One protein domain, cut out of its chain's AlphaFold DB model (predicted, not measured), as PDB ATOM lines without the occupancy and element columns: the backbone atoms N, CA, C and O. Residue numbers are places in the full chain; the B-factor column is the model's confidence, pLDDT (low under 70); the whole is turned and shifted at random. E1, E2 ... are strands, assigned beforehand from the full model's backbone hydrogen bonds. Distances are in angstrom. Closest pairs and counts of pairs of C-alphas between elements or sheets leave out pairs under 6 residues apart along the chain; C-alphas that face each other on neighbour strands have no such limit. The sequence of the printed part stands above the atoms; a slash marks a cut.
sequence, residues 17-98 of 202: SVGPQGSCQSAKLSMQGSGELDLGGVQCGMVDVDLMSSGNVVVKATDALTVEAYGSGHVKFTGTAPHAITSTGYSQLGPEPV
ATOM      1  N   SER A  17     101.960 112.184 106.234       89.31
ATOM      2  CA  SER A  17     103.131 112.719 105.538       89.31
ATOM      3  C   SER A  17     102.727 113.649 104.402       89.31
ATOM      4  O   SER A  17     101.915 113.301 103.541       89.31
ATOM      5  N   VAL A  18     103.333 114.832 104.376       86.88
ATOM      6  CA  VAL A  18     103.107 115.880 103.384       86.88
ATOM      7  C   VAL A  18     104.427 116.137 102.658       86.88
ATOM      8  O   VAL A  18     105.363 116.722 103.194       86.88
ATOM      9  N   GLY A  19     104.526 115.666 101.418       76.44
ATOM     10  CA  GLY A  19     105.779 115.677 100.666       76.44
ATOM     11  C   GLY A  19     105.662 114.927  99.336       76.44
ATOM     12  O   GLY A  19     104.576 114.446  99.003       76.44
ATOM     13  N   PRO A  20     106.739 114.850  98.527       78.94
ATOM     14  CA  PRO A  20     108.142 115.093  98.896       78.94
ATOM     15  C   PRO A  20     108.657 116.525  98.666       78.94
ATOM     16  O   PRO A  20     109.802 116.812  99.003       78.94
ATOM     17  N   GLN A  21     107.857 117.410  98.060       84.50
ATOM     18  CA  GLN A  21     108.269 118.770  97.688       84.50
ATOM     19  C   GLN A  21     107.105 119.765  97.770       84.50
ATOM     20  O   GLN A  21     105.985 119.459  97.362       84.50
ATOM     21  N   GLY A  22     107.379 120.986  98.228       89.06
ATOM     22  CA  GLY A  22     106.404 122.076  98.295       89.06
ATOM     23  C   GLY A  22     106.953 123.289  99.038       89.06
ATOM     24  O   GLY A  22     108.005 123.204  99.672       89.06
ATOM     25  N   SER A  23     106.234 124.409  98.966       92.25
ATOM     26  CA  SER A  23     106.529 125.605  99.758       92.25
ATOM     27  C   SER A  23     105.273 126.172 100.413       92.25
ATOM     28  O   SER A  23     104.189 126.116  99.824       92.25
ATOM     29  N   CYS A  24     105.407 126.742 101.610       94.56
ATOM     30  CA  CYS A  24     104.329 127.474 102.256       94.56
ATOM     31  C   CYS A  24     104.783 128.763 102.951       94.56
ATOM     32  O   CYS A  24     105.947 128.906 103.314       94.56
ATOM     33  N   GLN A  25     103.878 129.729 103.122       95.56
ATOM     34  CA  GLN A  25     104.190 130.933 103.899       95.56
ATOM     35  C   GLN A  25     103.999 130.679 105.401       95.56
ATOM     36  O   GLN A  25     104.897 130.970 106.191       95.56
ATOM     37  N   SER A  26     102.868 130.079 105.775       94.19
ATOM     38  CA  SER A  26     102.524 129.725 107.152       94.19
ATOM     39  C   SER A  26     101.959 128.309 107.230       94.19
ATOM     40  O   SER A  26     101.099 127.947 106.425       94.19
ATOM     41  N   ALA A  27     102.405 127.529 108.213       95.12
ATOM     42  CA  ALA A  27     101.850 126.222 108.537       95.12
ATOM     43  C   ALA A  27     101.399 126.159 109.995       95.12
ATOM     44  O   ALA A  27     102.131 126.601 110.880       95.12
ATOM     45  N   LYS A  28     100.230 125.563 110.232       95.75
ATOM     46  CA  LYS A  28      99.733 125.208 111.557       95.75
ATOM     47  C   LYS A  28      99.519 123.703 111.648       95.75
ATOM     48  O   LYS A  28      98.798 123.127 110.834       95.75
ATOM     49  N   LEU A  29     100.153 123.074 112.625       94.00
ATOM     50  CA  LEU A  29     100.176 121.628 112.796       94.00
ATOM     51  C   LEU A  29      99.621 121.281 114.166       94.00
ATOM     52  O   LEU A  29     100.140 121.766 115.161       94.00
ATOM     53  N   SER A  30      98.602 120.429 114.224       93.50
ATOM     54  CA  SER A  30      98.062 119.919 115.481       93.50
ATOM     55  C   SER A  30      98.089 118.400 115.490       93.50
ATOM     56  O   SER A  30      97.530 117.754 114.602       93.50
ATOM     57  N   MET A  31      98.743 117.819 116.495       90.62
ATOM     58  CA  MET A  31      98.837 116.371 116.645       90.62
ATOM     59  C   MET A  31      98.332 115.929 118.015       90.62
ATOM     60  O   MET A  31      98.907 116.240 119.061       90.62
ATOM     61  N   GLN A  32      97.264 115.139 117.980       91.69
ATOM     62  CA  GLN A  32      96.613 114.531 119.132       91.69
ATOM     63  C   GLN A  32      96.641 113.008 118.982       91.69
ATOM     64  O   GLN A  32      95.671 112.367 118.573       91.69
ATOM     65  N   GLY A  33      97.785 112.415 119.313       86.62
ATOM     66  CA  GLY A  33      97.964 110.970 119.335       86.62
ATOM     67  C   GLY A  33      99.413 110.539 119.129       86.62
ATOM     68  O   GLY A  33     100.335 111.347 119.197       86.62
ATOM     69  N   SER A  34      99.623 109.241 118.933       87.50
ATOM     70  CA  SER A  34     100.943 108.605 119.041       87.50
ATOM     71  C   SER A  34     101.636 108.328 117.704       87.50
ATOM     72  O   SER A  34     102.615 107.588 117.697       87.50
ATOM     73  N   GLY A  35     101.086 108.818 116.593       88.38
ATOM     74  CA  GLY A  35     101.650 108.604 115.259       88.38
ATOM     75  C   GLY A  35     102.801 109.556 114.928       88.38
ATOM     76  O   GLY A  35     103.296 110.292 115.786       88.38
ATOM     77  N   GLU A  36     103.192 109.546 113.658       90.06
ATOM     78  CA  GLU A  36     104.198 110.438 113.083       90.06
ATOM     79  C   GLU A  36     103.545 111.479 112.165       90.06
ATOM     80  O   GLU A  36     102.718 111.136 111.317       90.06
ATOM     81  N   LEU A  37     103.954 112.744 112.296       91.50
ATOM     82  CA  LEU A  37     103.580 113.821 111.382       91.50
ATOM     83  C   LEU A  37     104.818 114.338 110.640       91.50
ATOM     84  O   LEU A  37     105.637 115.070 111.197       91.50
ATOM     85  N   ASP A  38     104.941 113.990 109.363       91.75
ATOM     86  CA  ASP A  38     106.093 114.333 108.533       91.75
ATOM     87  C   ASP A  38     105.776 115.436 107.509       91.75
ATOM     88  O   ASP A  38     105.071 115.223 106.524       91.75
ATOM     89  N   LEU A  39     106.349 116.620 107.716       91.81
ATOM     90  CA  LEU A  39     106.316 117.777 106.815       91.81
ATOM     91  C   LEU A  39     107.716 118.256 106.417       91.81
ATOM     92  O   LEU A  39     107.865 119.345 105.862       91.81
ATOM     93  N   GLY A  40     108.767 117.469 106.663       90.19
ATOM     94  CA  GLY A  40     110.141 117.880 106.344       90.19
ATOM     95  C   GLY A  40     110.400 118.084 104.840       90.19
ATOM     96  O   GLY A  40     111.339 118.783 104.453       90.19
ATOM     97  N   GLY A  41     109.551 117.523 103.971       88.75
ATOM     98  CA  GLY A  41     109.606 117.712 102.516       88.75
ATOM     99  C   GLY A  41     109.069 119.062 102.016       88.75
ATOM    100  O   GLY A  41     109.322 119.433 100.868       88.75
ATOM    101  N   VAL A  42     108.341 119.817 102.846       91.00
ATOM    102  CA  VAL A  42     107.709 121.091 102.468       91.00
ATOM    103  C   VAL A  42     108.350 122.234 103.241       91.00
ATOM    104  O   VAL A  42     108.331 122.254 104.464       91.00
ATOM    105  N   GLN A  43     108.915 123.209 102.528       93.44
ATOM    106  CA  GLN A  43     109.575 124.350 103.159       93.44
ATOM    107  C   GLN A  43     108.574 125.455 103.491       93.44
ATOM    108  O   GLN A  43     107.934 125.994 102.591       93.44
ATOM    109  N   CYS A  44     108.489 125.834 104.760       94.88
ATOM    110  CA  CYS A  44     107.567 126.853 105.239       94.88
ATOM    111  C   CYS A  44     108.295 128.031 105.895       94.88
ATOM    112  O   CYS A  44     109.306 127.838 106.564       94.88
ATOM    113  N   GLY A  45     107.780 129.249 105.709       95.19
ATOM    114  CA  GLY A  45     108.316 130.448 106.364       95.19
ATOM    115  C   GLY A  45     108.137 130.387 107.879       95.19
ATOM    116  O   GLY A  45     109.104 130.299 108.638       95.19
ATOM    117  N   MET A  46     106.874 130.371 108.301       95.38
ATOM    118  CA  MET A  46     106.458 130.254 109.697       95.38
ATOM    119  C   MET A  46     105.770 128.912 109.937       95.38
ATOM    120  O   MET A  46     104.898 128.521 109.158       95.38
ATOM    121  N   VAL A  47     106.132 128.226 111.015       96.19
ATOM    122  CA  VAL A  47     105.528 126.949 111.410       96.19
ATOM    123  C   VAL A  47     105.134 127.008 112.878       96.19
ATOM    124  O   VAL A  47     105.961 127.342 113.722       96.19
ATOM    125  N   ASP A  48     103.881 126.669 113.154       95.25
ATOM    126  CA  ASP A  48     103.309 126.560 114.493       95.25
ATOM    127  C   ASP A  48     102.913 125.102 114.757       95.25
ATOM    128  O   ASP A  48     102.218 124.495 113.935       95.25
ATOM    129  N   VAL A  49     103.411 124.520 115.848       93.81
ATOM    130  CA  VAL A  49     103.271 123.092 116.159       93.81
ATOM    131  C   VAL A  49     102.630 122.906 117.526       93.81
ATOM    132  O   VAL A  49     103.297 123.048 118.543       93.81
ATOM    133  N   ASP A  50     101.375 122.475 117.529       93.06
ATOM    134  CA  ASP A  50     100.610 122.085 118.708       93.06
ATOM    135  C   ASP A  50     100.693 120.561 118.892       93.06
ATOM    136  O   ASP A  50      99.985 119.782 118.244       93.06
ATOM    137  N   LEU A  51     101.570 120.107 119.785       91.00
ATOM    138  CA  LEU A  51     101.788 118.692 120.066       91.00
ATOM    139  C   LEU A  51     101.188 118.317 121.420       91.00
ATOM    140  O   LEU A  51     101.719 118.674 122.465       91.00
ATOM    141  N   MET A  52     100.110 117.535 121.420       89.25
ATOM    142  CA  MET A  52      99.430 117.095 122.644       89.25
ATOM    143  C   MET A  52      99.521 115.575 122.820       89.25
ATOM    144  O   MET A  52      98.498 114.893 122.913       89.25
ATOM    145  N   SER A  53     100.735 115.006 122.793       83.44
ATOM    146  CA  SER A  53     100.928 113.555 122.926       83.44
ATOM    147  C   SER A  53     102.398 113.107 123.069       83.44
ATOM    148  O   SER A  53     103.265 113.865 123.504       83.44
ATOM    149  N   SER A  54     102.666 111.843 122.719       87.31
ATOM    150  CA  SER A  54     103.977 111.188 122.654       87.31
ATOM    151  C   SER A  54     104.467 110.893 121.227       87.31
ATOM    152  O   SER A  54     105.445 110.166 121.078       87.31
ATOM    153  N   GLY A  55     103.769 111.364 120.187       87.94
ATOM    154  CA  GLY A  55     104.187 111.177 118.792       87.94
ATOM    155  C   GLY A  55     105.385 112.049 118.405       87.94
ATOM    156  O   GLY A  55     105.838 112.877 119.204       87.94
ATOM    157  N   ASN A  56     105.876 111.900 117.172       91.00
ATOM    158  CA  ASN A  56     106.930 112.772 116.648       91.00
ATOM    159  C   ASN A  56     106.473 113.580 115.437       91.00
ATOM    160  O   ASN A  56     105.621 113.162 114.653       91.00
ATOM    161  N   VAL A  57     107.047 114.773 115.324       92.25
ATOM    162  CA  VAL A  57     106.742 115.726 114.260       92.25
ATOM    163  C   VAL A  57     108.041 116.160 113.608       92.25
ATOM    164  O   VAL A  57     108.976 116.574 114.297       92.25
ATOM    165  N   VAL A  58     108.093 116.115 112.282       93.12
ATOM    166  CA  VAL A  58     109.234 116.583 111.492       93.12
ATOM    167  C   VAL A  58     108.795 117.743 110.611       93.12
ATOM    168  O   VAL A  58     107.858 117.614 109.832       93.12
ATOM    169  N   VAL A  59     109.477 118.886 110.701       94.12
ATOM    170  CA  VAL A  59     109.123 120.104 109.949       94.12
ATOM    171  C   VAL A  59     110.321 120.729 109.240       94.12
ATOM    172  O   VAL A  59     111.479 120.422 109.525       94.12
ATOM    173  N   LYS A  60     110.057 121.642 108.305       93.62
ATOM    174  CA  LYS A  60     111.083 122.467 107.661       93.62
ATOM    175  C   LYS A  60     110.667 123.937 107.662       93.62
ATOM    176  O   LYS A  60     109.979 124.392 106.751       93.62
ATOM    177  N   ALA A  61     111.099 124.667 108.687       94.38
ATOM    178  CA  ALA A  61     110.852 126.100 108.847       94.38
ATOM    179  C   ALA A  61     112.082 126.931 108.435       94.38
ATOM    180  O   ALA A  61     113.210 126.488 108.651       94.38
ATOM    181  N   THR A  62     111.889 128.129 107.875       94.75
ATOM    182  CA  THR A  62     112.995 129.050 107.534       94.75
ATOM    183  C   THR A  62     113.082 130.267 108.444       94.75
ATOM    184  O   THR A  62     114.184 130.656 108.824       94.75
ATOM    185  N   ASP A  63     111.950 130.862 108.818       94.94
ATOM    186  CA  ASP A  63     111.934 132.120 109.569       94.94
ATOM    187  C   ASP A  63     111.611 131.889 111.038       94.94
ATOM    188  O   ASP A  63     112.429 132.204 111.900       94.94
ATOM    189  N   ALA A  64     110.451 131.304 111.335       94.44
ATOM    190  CA  ALA A  64     110.011 131.087 112.707       94.44
ATOM    191  C   ALA A  64     109.445 129.680 112.904       94.44
ATOM    192  O   ALA A  64     108.646 129.202 112.097       94.44
ATOM    193  N   LEU A  65     109.845 129.048 114.003       94.81
ATOM    194  CA  LEU A  65     109.309 127.782 114.481       94.81
ATOM    195  C   LEU A  65     108.810 127.961 115.916       94.81
ATOM    196  O   LEU A  65     109.609 128.156 116.835       94.81
ATOM    197  N   THR A  66     107.498 127.884 116.091       93.81
ATOM    198  CA  THR A  66     106.841 127.859 117.398       93.81
ATOM    199  C   THR A  66     106.403 126.432 117.690       93.81
ATOM    200  O   THR A  66     105.830 125.767 116.829       93.81
ATOM    201  N   VAL A  67     106.721 125.943 118.883       92.56
ATOM    202  CA  VAL A  67     106.388 124.588 119.318       92.56
ATOM    203  C   VAL A  67     105.726 124.655 120.682       92.56
ATOM    204  O   VAL A  67     106.366 125.053 121.651       92.56
ATOM    205  N   GLU A  68     104.479 124.210 120.754       91.38
ATOM    206  CA  GLU A  68     103.726 124.008 121.984       91.38
ATOM    207  C   GLU A  68     103.611 122.503 122.252       91.38
ATOM    208  O   GLU A  68     102.785 121.805 121.665       91.38
ATOM    209  N   ALA A  69     104.478 121.969 123.115       89.12
ATOM    210  CA  ALA A  69     104.564 120.529 123.361       89.12
ATOM    211  C   ALA A  69     104.092 120.138 124.768       89.12
ATOM    212  O   ALA A  69     104.737 120.392 125.793       89.12
ATOM    213  N   TYR A  70     102.973 119.426 124.803       87.25
ATOM    214  CA  TYR A  70     102.345 118.870 125.990       87.25
ATOM    215  C   TYR A  70     102.391 117.340 125.943       87.25
ATOM    216  O   TYR A  70     101.571 116.693 125.296       87.25
ATOM    217  N   GLY A  71     103.353 116.753 126.654       85.12
ATOM    218  CA  GLY A  71     103.536 115.305 126.720       85.12
ATOM    219  C   GLY A  71     105.006 114.913 126.644       85.12
ATOM    220  O   GLY A  71     105.867 115.623 127.162       85.12
ATOM    221  N   SER A  72     105.273 113.771 126.015       86.50
ATOM    222  CA  SER A  72     106.619 113.211 125.834       86.50
ATOM    223  C   SER A  72     107.021 113.097 124.363       86.50
ATOM    224  O   SER A  72     107.937 112.344 124.049       86.50
ATOM    225  N   GLY A  73     106.287 113.744 123.458       86.06
ATOM    226  CA  GLY A  73     106.592 113.709 122.035       86.06
ATOM    227  C   GLY A  73     107.779 114.591 121.672       86.06
ATOM    228  O   GLY A  73     108.225 115.429 122.462       86.06
ATOM    229  N   HIS A  74     108.280 114.393 120.456       89.75
ATOM    230  CA  HIS A  74     109.488 115.047 119.966       89.75
ATOM    231  C   HIS A  74     109.209 115.830 118.690       89.75
ATOM    232  O   HIS A  74     108.584 115.324 117.760       89.75
ATOM    233  N   VAL A  75     109.730 117.052 118.618       91.56
ATOM    234  CA  VAL A  75     109.676 117.868 117.403       91.56
ATOM    235  C   VAL A  75     111.075 117.977 116.826       91.56
ATOM    236  O   VAL A  75     112.030 118.288 117.536       91.56
ATOM    237  N   LYS A  76     111.201 117.710 115.531       92.44
ATOM    238  CA  LYS A  76     112.458 117.796 114.799       92.44
ATOM    239  C   LYS A  76     112.326 118.738 113.618       92.44
ATOM    240  O   LYS A  76     111.274 118.811 112.986       92.44
ATOM    241  N   PHE A  77     113.409 119.423 113.280       92.94
ATOM    242  CA  PHE A  77     113.471 120.254 112.084       92.94
ATOM    243  C   PHE A  77     114.541 119.763 111.109       92.94
ATOM    244  O   PHE A  77     115.576 119.216 111.491       92.94
ATOM    245  N   THR A  78     114.278 119.955 109.823       91.62
ATOM    246  CA  THR A  78     115.170 119.563 108.729       91.62
ATOM    247  C   THR A  78     115.773 120.789 108.053       91.62
ATOM    248  O   THR A  78     115.189 121.871 108.043       91.62
ATOM    249  N   GLY A  79     116.939 120.615 107.428       88.19
ATOM    250  CA  GLY A  79     117.617 121.691 106.708       88.19
ATOM    251  C   GLY A  79     118.293 122.701 107.638       88.19
ATOM    252  O   GLY A  79     118.889 122.333 108.647       88.19
ATOM    253  N   THR A  80     118.266 123.974 107.247       88.12
ATOM    254  CA  THR A  80     118.849 125.072 108.025       88.12
ATOM    255  C   THR A  80     117.994 125.378 109.247       88.12
ATOM    256  O   THR A  80     116.769 125.367 109.149       88.12
ATOM    257  N   ALA A  81     118.631 125.699 110.374       88.75
ATOM    258  CA  ALA A  81     117.909 126.151 111.557       88.75
ATOM    259  C   ALA A  81     117.114 127.438 111.247       88.75
ATOM    260  O   ALA A  81     117.665 128.333 110.596       88.75
ATOM    261  N   PRO A  82     115.847 127.537 111.684       91.62
ATOM    262  CA  PRO A  82     115.047 128.742 111.499       91.62
ATOM    263  C   PRO A  82     115.600 129.914 112.320       91.62
ATOM    264  O   PRO A  82     116.232 129.715 113.359       91.62
ATOM    265  N   HIS A  83     115.350 131.143 111.860       92.94
ATOM    266  CA  HIS A  83     115.861 132.360 112.505       92.94
ATOM    267  C   HIS A  83     115.355 132.556 113.942       92.94
ATOM    268  O   HIS A  83     116.090 133.073 114.784       92.94
ATOM    269  N   ALA A  84     114.119 132.152 114.226       93.25
ATOM    270  CA  ALA A  84     113.513 132.221 115.548       93.25
ATOM    271  C   ALA A  84     112.920 130.865 115.941       93.25
ATOM    272  O   ALA A  84     112.150 130.272 115.188       93.25
ATOM    273  N   ILE A  85     113.256 130.395 117.143       92.50
ATOM    274  CA  ILE A  85     112.692 129.179 117.732       92.50
ATOM    275  C   ILE A  85     112.090 129.547 119.079       92.50
ATOM    276  O   ILE A  85     112.796 130.033 119.963       92.50
ATOM    277  N   THR A  86     110.796 129.289 119.234       91.94
ATOM    278  CA  THR A  86     110.089 129.430 120.506       91.94
ATOM    279  C   THR A  86     109.522 128.073 120.880       91.94
ATOM    280  O   THR A  86     108.800 127.472 120.094       91.94
ATOM    281  N   SER A  87     109.849 127.586 122.073       89.31
ATOM    282  CA  SER A  87     109.306 126.332 122.592       89.31
ATOM    283  C   SER A  87     108.607 126.608 123.914       89.31
ATOM    284  O   SER A  87     109.232 127.079 124.866       89.31
ATOM    285  N   THR A  88     107.316 126.323 123.968       84.44
ATOM    286  CA  THR A  88     106.463 126.409 125.153       84.44
ATOM    287  C   THR A  88     105.932 125.007 125.468       84.44
ATOM    288  O   THR A  88     105.740 124.177 124.584       84.44
ATOM    289  N   GLY A  89     105.766 124.675 126.748       77.12
ATOM    290  CA  GLY A  89     105.321 123.338 127.152       77.12
ATOM    291  C   GLY A  89     105.979 122.831 128.430       77.12
ATOM    292  O   GLY A  89     106.870 123.469 128.989       77.12
ATOM    293  N   TYR A  90     105.514 121.679 128.918       69.12
ATOM    294  CA  TYR A  90     106.091 121.029 130.108       69.12
ATOM    295  C   TYR A  90     107.303 120.153 129.757       69.12
ATOM    296  O   TYR A  90     108.119 119.842 130.624       69.12
ATOM    297  N   SER A  91     107.411 119.751 128.488       58.16
ATOM    298  CA  SER A  91     108.593 119.099 127.940       58.16
ATOM    299  C   SER A  91     109.677 120.156 127.728       58.16
ATOM    300  O   SER A  91     109.516 121.065 126.921       58.16
ATOM    301  N   GLN A  92     110.789 120.049 128.454       57.19
ATOM    302  CA  GLN A  92     111.973 120.918 128.314       57.19
ATOM    303  C   GLN A  92     112.773 120.642 127.022       57.19
ATOM    304  O   GLN A  92     113.895 121.121 126.871       57.19
ATOM    305  N   LEU A  93     112.246 119.828 126.106       62.72
ATOM    306  CA  LEU A  93     112.921 119.447 124.872       62.72
ATOM    307  C   LEU A  93     112.451 120.380 123.758       62.72
ATOM    308  O   LEU A  93     111.369 120.211 123.201       62.72
ATOM    309  N   GLY A  94     113.268 121.394 123.471       74.44
ATOM    310  CA  GLY A  94     113.107 122.213 122.276       74.44
ATOM    311  C   GLY A  94     113.291 121.384 120.998       74.44
ATOM    312  O   GLY A  94     113.774 120.250 121.054       74.44
ATOM    313  N   PRO A  95     112.918 121.934 119.833       83.31
ATOM    314  CA  PRO A  95     113.004 121.202 118.581       83.31
ATOM    315  C   PRO A  95     114.458 120.860 118.230       83.31
ATOM    316  O   PRO A  95     115.347 121.709 118.298       83.31
ATOM    317  N   GLU A  96     114.698 119.610 117.834       89.19
ATOM    318  CA  GLU A  96     116.036 119.094 117.525       89.19
ATOM    319  C   GLU A  96     116.292 119.033 116.010       89.19
ATOM    320  O   GLU A  96     115.387 118.720 115.232       89.19
ATOM    321  N   PRO A  97     117.524 119.277 115.537       89.94
ATOM    322  CA  PRO A  97     117.850 119.049 114.138       89.94
ATOM    323  C   PRO A  97     117.832 117.548 113.819       89.94
ATOM    324  O   PRO A  97     118.378 116.730 114.563       89.94
ATOM    325  N   VAL A  98     117.269 117.171 112.670       89.00
ATOM    326  CA  VAL A  98     117.396 115.801 112.152       89.00
ATOM    327  C   VAL A  98     118.867 115.528 111.814       89.00
ATOM    328  O   VAL A  98     119.447 116.185 110.951       89.00
TER     329      VAL A  98
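Overview. This is residues 17 to 98 of the 202 residues of the protein "DUF2807 domain-containing protein" of Phytophthora parasitica (UniProt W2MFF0). The chain winds in stacked, flattened turns, a small solenoid: the longer strands E1, E3, E5 and E7 lie side by side as one wall, and the short strands E2, E4 and E6 make a second wall face to face with it, the chain crossing over at each link. E1, E3 and E5 each bend sharply, and past E7 the chain comes back to E6, beside which residues 96 to 97 pair with residues 76 to 77. The printed part has 82 residues with seven named strands, E1 to E7 in chain order, and no named helix: the class is all strand. The sheets, in the orders E1 E3 E5 E7 and E2 E4 E6, are both parallel. The whole is compact, with a radius of gyration of the C-alphas of 11.2 A, and rounded, spanning 29 by 24 by 20 A.

Arrangement. In the larger, twisted sheet, E1, residues 22 to 32, is an edge strand, parallel to its neighbour E3, residues 42 to 51, at 13 degrees; N 27 and O 46 are 2.8 A apart, within hydrogen-bond range. E3 and E5, residues 61 to 69, are parallel at 10 degrees, with N 49 and O 66 at 2.9 A. E7, residues 84 to 89, is the other edge strand, parallel to E5 at 7 degrees, with N 67 and O 86 at 2.9 A. In the smaller sheet, E4, residues 56 to 59, is the inner strand: N 37 of E2, residues 36 to 38, and O 56 are 2.9 A apart, and N 76 of E6, residues 74 to 77, and O 57 are 2.8 A apart. The sheets form a sandwich, two sheets face to face, 9.7 A centre to centre where they face each other, their strands at 12 degrees. The closest C-alphas of E5 and E6 are those of Ala 61 and Phe 77, 7.2 A apart. E1 and E4 are near each other, with 6 pairs of C-alphas within 10 A; E1 and E7 are apart.

Along the chain. E1 begins at C-alpha 22, (106.404, 122.076, 98.295), bends by 100 degrees at residue 25 and is 24.2 A long. E3, 18.7 A long, bends by 105 degrees at residue 45, and E5, 16.8 A, by 89 degrees at residue 64. E7 is 16.8 A long and ends at C-alpha 89, (105.321, 123.338, 127.152).

Size, cuts and confidence. The two C-alphas farthest apart are those of Gln 21 and Tyr 90, 32.6 A. The printed part has no cut; the link E6 to E7 is short, the other links between strands are tight. The mean pLDDT of the printed part is 89.0, and residues 90 to 93 are under 70.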